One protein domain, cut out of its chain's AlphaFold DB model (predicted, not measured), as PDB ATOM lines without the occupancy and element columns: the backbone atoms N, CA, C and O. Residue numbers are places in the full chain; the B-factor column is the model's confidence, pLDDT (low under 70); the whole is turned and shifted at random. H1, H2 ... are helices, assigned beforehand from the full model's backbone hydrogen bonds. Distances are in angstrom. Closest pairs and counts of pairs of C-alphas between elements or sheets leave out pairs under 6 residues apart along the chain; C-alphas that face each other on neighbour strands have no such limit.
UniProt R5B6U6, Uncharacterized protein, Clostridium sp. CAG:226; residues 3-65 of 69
ATOM      1  N   ARG A   3       6.229 -11.140   7.399       87.31
ATOM      2  CA  ARG A   3       7.595 -11.173   7.920       87.31
ATOM      3  C   ARG A   3       7.612 -10.569   9.317       87.31
ATOM      4  O   ARG A   3       6.789  -9.717   9.649       87.31
ATOM      5  N   VAL A   4       8.532 -11.041  10.142       89.25
ATOM      6  CA  VAL A   4       8.807 -10.436  11.449       89.25
ATOM      7  C   VAL A   4       9.786  -9.284  11.275       89.25
ATOM      8  O   VAL A   4      10.490  -9.221  10.271       89.25
ATOM      9  N   ILE A   5       9.870  -8.399  12.266       88.31
ATOM     10  CA  ILE A   5      10.754  -7.228  12.209       88.31
ATOM     11  C   ILE A   5      12.235  -7.579  11.946       88.31
ATOM     12  O   ILE A   5      12.940  -6.836  11.275       88.31
ATOM     13  N   GLN A   6      12.694  -8.751  12.394       87.06
ATOM     14  CA  GLN A   6      14.057  -9.248  12.151       87.06
ATOM     15  C   GLN A   6      14.323  -9.664  10.691       87.06
ATOM     16  O   GLN A   6      15.479  -9.768  10.289       87.06
ATOM     17  N   ASP A   7      13.270  -9.919   9.911       87.94
ATOM     18  CA  ASP A   7      13.326 -10.293   8.490       87.94
ATOM     19  C   ASP A   7      13.181  -9.074   7.558       87.94
ATOM     20  O   ASP A   7      13.152  -9.223   6.332       87.94
ATOM     21  N   LEU A   8      13.057  -7.871   8.123       85.94
ATOM     22  CA  LEU A   8      12.938  -6.637   7.357       85.94
ATOM     23  C   LEU A   8      14.293  -6.160   6.835       85.94
ATOM     24  O   LEU A   8      15.357  -6.379   7.419       85.94
ATOM     25  N   THR A   9      14.237  -5.479   5.702       88.19
ATOM     26  CA  THR A   9      15.368  -4.784   5.096       88.19
ATOM     27  C   THR A   9      15.698  -3.500   5.856       88.19
ATOM     28  O   THR A   9      14.901  -2.996   6.646       88.19
ATOM     29  N   ARG A  10      16.893  -2.947   5.612       86.44
ATOM     30  CA  ARG A  10      17.317  -1.688   6.242       86.44
ATOM     31  C   ARG A  10      16.337  -0.549   5.934       86.44
ATOM     32  O   ARG A  10      15.941   0.137   6.861       86.44
ATOM     33  N   ASP A  11      15.903  -0.424   4.680       87.88
ATOM     34  CA  ASP A  11      14.955   0.614   4.255       87.88
ATOM     35  C   ASP A  11      13.607   0.502   5.001       87.88
ATOM     36  O   ASP A  11      13.077   1.494   5.491       87.88
ATOM     37  N   GLU A  12      13.088  -0.721   5.158       88.19
ATOM     38  CA  GLU A  12      11.856  -0.991   5.917       88.19
ATOM     39  C   GLU A  12      12.017  -0.663   7.417       88.19
ATOM     40  O   GLU A  12      11.105  -0.129   8.050       88.19
ATOM     41  N   LEU A  13      13.188  -0.950   8.000       88.38
ATOM     42  CA  LEU A  13      13.500  -0.600   9.391       88.38
ATOM     43  C   LEU A  13      13.639   0.911   9.604       88.38
ATOM     44  O   LEU A  13      13.221   1.408  10.648       88.38
ATOM     45  N   ASP A  14      14.194   1.642   8.638       87.38
ATOM     46  CA  ASP A  14      14.285   3.105   8.674       87.38
ATOM     47  C   ASP A  14      12.890   3.755   8.654       87.38
ATOM     48  O   ASP A  14      12.610   4.660   9.445       87.38
ATOM     49  N   GLU A  15      11.959   3.246   7.841       88.69
ATOM     50  CA  GLU A  15      10.562   3.699   7.885       88.69
ATOM     51  C   GLU A  15       9.895   3.406   9.233       88.69
ATOM     52  O   GLU A  15       9.205   4.269   9.788       88.69
ATOM     53  N   LEU A  16      10.135   2.222   9.807       88.06
ATOM     54  CA  LEU A  16       9.636   1.889  11.143       88.06
ATOM     55  C   LEU A  16      10.232   2.784  12.226       88.06
ATOM     56  O   LEU A  16       9.505   3.180  13.133       88.06
ATOM     57  N   LYS A  17      11.514   3.152  12.126       87.94
ATOM     58  CA  LYS A  17      12.156   4.122  13.026       87.94
ATOM     59  C   LYS A  17      11.458   5.465  13.007       87.94
ATOM     60  O   LYS A  17      11.129   6.001  14.066       87.94
ATOM     61  N   LEU A  18      11.197   5.990  11.815       85.69
ATOM     62  CA  LEU A  18      10.493   7.258  11.654       85.69
ATOM     63  C   LEU A  18       9.058   7.173  12.186       85.69
ATOM     64  O   LEU A  18       8.602   8.086  12.874       85.69
ATOM     65  N   SER A  19       8.360   6.065  11.925       85.88
ATOM     66  CA  SER A  19       7.013   5.828  12.453       85.88
ATOM     67  C   SER A  19       7.002   5.767  13.983       85.88
ATOM     68  O   SER A  19       6.200   6.446  14.625       85.88
ATOM     69  N   TYR A  20       7.934   5.021  14.577       86.06
ATOM     70  CA  TYR A  20       8.099   4.891  16.023       86.06
ATOM     71  C   TYR A  20       8.362   6.244  16.696       86.06
ATOM     72  O   TYR A  20       7.736   6.567  17.707       86.06
ATOM     73  N   LEU A  21       9.219   7.076  16.100       84.31
ATOM     74  CA  LEU A  21       9.459   8.439  16.570       84.31
ATOM     75  C   LEU A  21       8.223   9.325  16.493       84.31
ATOM     76  O   LEU A  21       7.944  10.053  17.437       84.31
ATOM     77  N   MET A  22       7.462   9.243  15.403       82.69
ATOM     78  CA  MET A  22       6.235  10.023  15.244       82.69
ATOM     79  C   MET A  22       5.181   9.631  16.291       82.69
ATOM     80  O   MET A  22       4.479  10.488  16.829       82.69
ATOM     81  N   VAL A  23       5.096   8.338  16.624       83.50
ATOM     82  CA  VAL A  23       4.247   7.839  17.716       83.50
ATOM     83  C   VAL A  23       4.725   8.384  19.062       83.50
ATOM     84  O   VAL A  23       3.911   8.907  19.818       83.50
ATOM     85  N   LEU A  24       6.028   8.319  19.343       81.06
ATOM     86  CA  LEU A  24       6.622   8.874  20.562       81.06
ATOM     87  C   LEU A  24       6.409  10.390  20.686       81.06
ATOM     88  O   LEU A  24       6.148  10.881  21.782       81.06
ATOM     89  N   GLU A  25       6.501  11.127  19.579       82.75
ATOM     90  CA  GLU A  25       6.258  12.574  19.522       82.75
ATOM     91  C   GLU A  25       4.819  12.901  19.887       82.75
ATOM     92  O   GLU A  25       4.567  13.838  20.642       82.75
ATOM     93  N   ASN A  26       3.881  12.096  19.396       79.81
ATOM     94  CA  ASN A  26       2.469  12.281  19.672       79.81
ATOM     95  C   ASN A  26       2.062  11.820  21.085       79.81
ATOM     96  O   ASN A  26       1.089  12.337  21.631       79.81
ATOM     97  N   ASP A  27       2.770  10.851  21.672       74.50
ATOM     98  CA  ASP A  27       2.483  10.336  23.018       74.50
ATOM     99  C   ASP A  27       3.115  11.194  24.130       74.50
ATOM    100  O   ASP A  27       2.637  11.214  25.264       74.50
ATOM    101  N   THR A  28       4.170  11.953  23.814       69.75
ATOM    102  CA  THR A  28       4.914  12.735  24.805       69.75
ATOM    103  C   THR A  28       4.484  14.206  24.847       69.75
ATOM    104  O   THR A  28       4.373  14.887  23.832       69.75
ATOM    105  N   GLU A  29       4.320  14.762  26.051       68.31
ATOM    106  CA  GLU A  29       4.057  16.203  26.242       68.31
ATOM    107  C   GLU A  29       5.283  17.085  25.904       68.31
ATOM    108  O   GLU A  29       5.159  18.304  25.765       68.31
ATOM    109  N   TYR A  30       6.472  16.480  25.754       63.56
ATOM    110  CA  TYR A  30       7.750  17.159  25.499       63.56
ATOM    111  C   TYR A  30       8.545  16.520  24.343       63.56
ATOM    112  O   TYR A  30       9.521  15.805  24.583       63.56
ATOM    113  N   PRO A  31       8.183  16.801  23.080       66.19
ATOM    114  CA  PRO A  31       8.782  16.165  21.898       66.19
ATOM    115  C   PRO A  31      10.276  16.483  21.697       66.19
ATOM    116  O   PRO A  31      10.983  15.787  20.982       66.19
ATOM    117  N   VAL A  32      10.794  17.503  22.385       65.50
ATOM    118  CA  VAL A  32      12.196  17.957  22.307       65.50
ATOM    119  C   VAL A  32      13.182  16.986  22.982       65.50
ATOM    120  O   VAL A  32      14.388  17.118  22.805       65.50
ATOM    121  N   LEU A  33      12.694  16.026  23.774       69.25
ATOM    122  CA  LEU A  33      13.526  15.026  24.460       69.25
ATOM    123  C   LEU A  33      13.606  13.684  23.723       69.25
ATOM    124  O   LEU A  33      14.154  12.727  24.273       69.25
ATOM    125  N   LEU A  34      13.044  13.595  22.518       74.00
ATOM    126  CA  LEU A  34      13.133  12.371  21.742       74.00
ATOM    127  C   LEU A  34      14.552  12.174  21.201       74.00
ATOM    128  O   LEU A  34      15.171  13.145  20.763       74.00
ATOM    129  N   PRO A  35      15.077  10.938  21.257       77.25
ATOM    130  CA  PRO A  35      16.355  10.618  20.640       77.25
ATOM    131  C   PRO A  35      16.268  10.801  19.122       77.25
ATOM    132  O   PRO A  35      15.202  10.623  18.531       77.25
ATOM    133  N   ASP A  36      17.389  11.130  18.486       79.19
ATOM    134  CA  ASP A  36      17.475  11.139  17.029       79.19
ATOM    135  C   ASP A  36      17.229   9.722  16.465       79.19
ATOM    136  O   ASP A  36      17.571   8.731  17.118       79.19
ATOM    137  N   PRO A  37      16.659   9.583  15.252       73.31
ATOM    138  CA  PRO A  37      16.395   8.277  14.632       73.31
ATOM    139  C   PRO A  37      17.647   7.403  14.511       73.31
ATOM    140  O   PRO A  37      17.572   6.188  14.699       73.31
ATOM    141  N   ASP A  38      18.799   8.021  14.248       77.62
ATOM    142  CA  ASP A  38      20.098   7.352  14.181       77.62
ATOM    143  C   ASP A  38      20.584   6.828  15.546       77.62
ATOM    144  O   ASP A  38      21.331   5.851  15.597       77.62
ATOM    145  N   ASP A  39      20.144   7.440  16.651       82.12
ATOM    146  CA  ASP A  39      20.484   7.025  18.018       82.12
ATOM    147  C   ASP A  39      19.570   5.904  18.542       82.12
ATOM    148  O   ASP A  39      19.858   5.302  19.581       82.12
ATOM    149  N   ILE A  40      18.477   5.583  17.838       82.56
ATOM    150  CA  ILE A  40      17.585   4.486  18.221       82.56
ATOM    151  C   ILE A  40      18.196   3.155  17.766       82.56
ATOM    152  O   ILE A  40      18.329   2.913  16.558       82.56
ATOM    153  N   PRO A  41      18.530   2.249  18.706       84.38
ATOM    154  CA  PRO A  41      19.044   0.938  18.350       84.38
ATOM    155  C   PRO A  41      17.945   0.087  17.713       84.38
ATOM    156  O   PRO A  41      16.797   0.093  18.159       84.38
ATOM    157  N   ASP A  42      18.325  -0.707  16.711       83.62
ATOM    158  CA  ASP A  42      17.429  -1.651  16.027       83.62
ATOM    159  C   ASP A  42      16.748  -2.606  17.033       83.62
ATOM    160  O   ASP A  42      15.578  -2.949  16.892       83.62
ATOM    161  N   GLU A  43      17.450  -2.948  18.117       86.25
ATOM    162  CA  GLU A  43      16.955  -3.768  19.231       86.25
ATOM    163  C   GLU A  43      15.730  -3.168  19.934       86.25
ATOM    164  O   GLU A  43      14.810  -3.908  20.276       86.25
ATOM    165  N   ALA A  44      15.664  -1.842  20.099       86.38
ATOM    166  CA  ALA A  44      14.502  -1.193  20.710       86.38
ATOM    167  C   ALA A  44      13.258  -1.317  19.821       86.38
ATOM    168  O   ALA A  44      12.149  -1.510  20.319       86.38
ATOM    169  N   LEU A  45      13.443  -1.259  18.499       87.06
ATOM    170  CA  LEU A  45      12.353  -1.502  17.556       87.06
ATOM    171  C   LEU A  45      11.951  -2.967  17.575       87.06
ATOM    172  O   LEU A  45      10.760  -3.257  17.567       87.06
ATOM    173  N   PHE A  46      12.924  -3.879  17.641       88.81
ATOM    174  CA  PHE A  46      12.647  -5.305  17.742       88.81
ATOM    175  C   PHE A  46      11.805  -5.638  18.964       88.81
ATOM    176  O   PHE A  46      10.872  -6.412  18.819       88.81
ATOM    177  N   GLU A  47      12.079  -5.036  20.122       89.31
ATOM    178  CA  GLU A  47      11.252  -5.209  21.320       89.31
ATOM    179  C   GLU A  47       9.870  -4.557  21.183       89.31
ATOM    180  O   GLU A  47       8.867  -5.169  21.546       89.31
ATOM    181  N   TYR A  48       9.788  -3.333  20.653       88.38
ATOM    182  CA  TYR A  48       8.516  -2.610  20.531       88.38
ATOM    183  C   TYR A  48       7.548  -3.272  19.542       88.38
ATOM    184  O   TYR A  48       6.342  -3.345  19.779       88.38
ATOM    185  N   TYR A  49       8.087  -3.771  18.433       87.75
ATOM    186  CA  TYR A  49       7.347  -4.470  17.390       87.75
ATOM    187  C   TYR A  49       7.451  -5.997  17.521       87.75
ATOM    188  O   TYR A  49       7.078  -6.718  16.589       87.75
ATOM    189  N   ASP A  50       7.931  -6.510  18.659       90.00
ATOM    190  CA  ASP A  50       7.995  -7.948  18.905       90.00
ATOM    191  C   ASP A  50       6.583  -8.542  18.840       90.00
ATOM    192  O   ASP A  50       5.628  -8.047  19.444       90.00
ATOM    193  N   GLY A  51       6.424  -9.597  18.044       86.00
ATOM    194  CA  GLY A  51       5.121 -10.214  17.795       86.00
ATOM    195  C   GLY A  51       4.226  -9.488  16.781       86.00
ATOM    196  O   GLY A  51       3.159 -10.020  16.456       86.00
ATOM    197  N   MET A  52       4.638  -8.342  16.222       88.06
ATOM    198  CA  MET A  52       3.990  -7.788  15.030       88.06
ATOM    199  C   MET A  52       4.467  -8.499  13.762       88.06
ATOM    200  O   MET A  52       5.619  -8.916  13.626       88.06
ATOM    201  N   MET A  53       3.541  -8.643  12.818       89.50
ATOM    202  CA  MET A  53       3.798  -9.200  11.498       89.50
ATOM    203  C   MET A  53       3.608  -8.107  10.460       89.50
ATOM    204  O   MET A  53       2.541  -7.502  10.393       89.50
ATOM    205  N   PHE A  54       4.626  -7.913   9.634       87.88
ATOM    206  CA  PHE A  54       4.655  -6.915   8.579       87.88
ATOM    207  C   PHE A  54       4.528  -7.583   7.220       87.88
ATOM    208  O   PHE A  54       5.001  -8.700   7.000       87.88
ATOM    209  N   SER A  55       3.878  -6.914   6.288       87.19
ATOM    210  CA  SER A  55       3.820  -7.291   4.887       87.19
ATOM    211  C   SER A  55       4.548  -6.259   4.038       87.19
ATOM    212  O   SER A  55       4.788  -5.137   4.462       87.19
ATOM    213  N   GLU A  56       4.904  -6.637   2.812       83.62
ATOM    214  CA  GLU A  56       5.590  -5.716   1.899       83.62
ATOM    215  C   GLU A  56       4.751  -4.465   1.612       83.62
ATOM    216  O   GLU A  56       5.315  -3.401   1.414       83.62
ATOM    217  N   ASP A  57       3.421  -4.571   1.634       83.31
ATOM    218  CA  ASP A  57       2.513  -3.444   1.402       83.31
ATOM    219  C   ASP A  57       2.400  -2.486   2.608       83.31
ATOM    220  O   ASP A  57       1.800  -1.423   2.471       83.31
ATOM    221  N   ASP A  58       2.977  -2.830   3.767       83.44
ATOM    222  CA  ASP A  58       3.007  -1.955   4.950       83.44
ATOM    223  C   ASP A  58       4.114  -0.884   4.882       83.44
ATOM    224  O   ASP A  58       4.130   0.024   5.712       83.44
ATOM    225  N   PHE A  59       5.015  -0.962   3.894       87.12
ATOM    226  CA  PHE A  59       6.145  -0.042   3.731       87.12
ATOM    227  C   PHE A  59       6.079   0.711   2.404       87.12
ATOM    228  O   PHE A  59       5.866   0.121   1.337       87.12
ATOM    229  N   PHE A  60       6.335   2.017   2.444       81.75
ATOM    230  CA  PHE A  60       6.325   2.870   1.256       81.75
ATOM    231  C   PHE A  60       7.474   2.527   0.298       81.75
ATOM    232  O   PHE A  60       7.268   2.496  -0.918       81.75
ATOM    233  N   CYS A  61       8.634   2.130   0.822       81.69
ATOM    234  CA  CYS A  61       9.810   1.714   0.057       81.69
ATOM    235  C   CYS A  61       9.555   0.500  -0.853       81.69
ATOM    236  O   CYS A  61      10.293   0.255  -1.815       81.69
ATOM    237  N   ASN A  62       8.519  -0.285  -0.555       79.75
ATOM    238  CA  ASN A  62       8.088  -1.422  -1.362       79.75
ATOM    239  C   ASN A  62       6.986  -1.048  -2.361       79.75
ATOM    240  O   ASN A  62       6.891  -1.666  -3.424       79.75
ATOM    241  N   LEU A  63       6.178  -0.030  -2.047       70.50
ATOM    242  CA  LEU A  63       5.140   0.508  -2.929       70.50
ATOM    243  C   LEU A  63       5.747   1.243  -4.130       70.50
ATOM    244  O   LEU A  63       5.330   0.992  -5.260       70.50
ATOM    245  N   GLU A  64       6.799   2.043  -3.925       58.91
ATOM    246  CA  GLU A  64       7.486   2.754  -5.020       58.91
ATOM    247  C   GLU A  64       8.066   1.798  -6.081       58.91
ATOM    248  O   GLU A  64       8.179   2.147  -7.258       58.91
ATOM    249  N   LYS A  65       8.377   0.552  -5.703       56.22
ATOM    250  CA  LYS A  65       8.884  -0.476  -6.627       56.22
ATOM    251  C   LYS A  65       7.788  -1.104  -7.496       56.22
ATOM    252  O   LYS A  65       8.115  -1.659  -8.541       56.22
TER     253      LYS A  65
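This is residues 3 to 65 of the 69 residues of an uncharacterized protein of Clostridium sp. CAG:226 (UniProt R5B6U6). One long helix, H1, makes the axis of this model; the short helix H2 crosses it steeply on one side, and the still shorter H3 sits by the first part of H1 on the side away from H2. Beyond the far end of H1, residues 28 to 41 make a long loop that folds back toward H2. The printed part has 63 residues with three named helices, in the order H1, H2, H3, and no named strand; the class is all helix, though under half of the residues, 29 of 63, are in named elements. The whole is compact, with a radius of gyration of the C-alphas of 12.2 A, and the C-alphas span 35 by 24 by 19 A.

Begin with H1, residues 10 to 27. Find C-alpha 10 at (17.317, -1.688, 6.242); from there the helix runs 25.4 A to C-alpha 27 at (2.483, 10.336, 23.018). Next look for H2, residues 42 to 48, which is 10.0 A long from first to last C-alpha. Then find H3, residues 60 to 63, which is 4.9 A long and ends with C-alpha 63 at (5.140, 0.508, -2.929).

Start at H1 and look at its residues 13 to 20, with which alone it touches H2. The closest C-alphas of the two are those of Lys 17 and Leu 45, 7.2 A apart. Their lines stand at a steep tilt of 51 degrees, and they run the same way. Then look at residues 11 to 15 of H1, with which alone it touches H3. H1 and H3 only just touch, with 3 pairs of C-alphas within 8 A, and the closest C-alphas are those of Asp 11 and Cys 61, 6.7 A apart. H2 and H3 are apart. On the backbone you will find each O i to N i+4 pair of H1 and of H2 within hydrogen-bond range; H3, with four residues, is too short for such a pair, but its one O i to N i+3 pair is within range.

The two C-alphas farthest apart are those of Glu 29 and Lys 65, 37.2 A, while those of Arg 3 and Lys 65, the first and last printed, are 18.1 A apart. Read from 3 to 65 and you will meet no cut in the printed part. Both links are long: 14 residues between H1 and H2, and 11 between H2 and H3. In the B-factor column the mean pLDDT of the printed part is 82.0; look for values under 70 at residues 28 to 33 and 64 to 65.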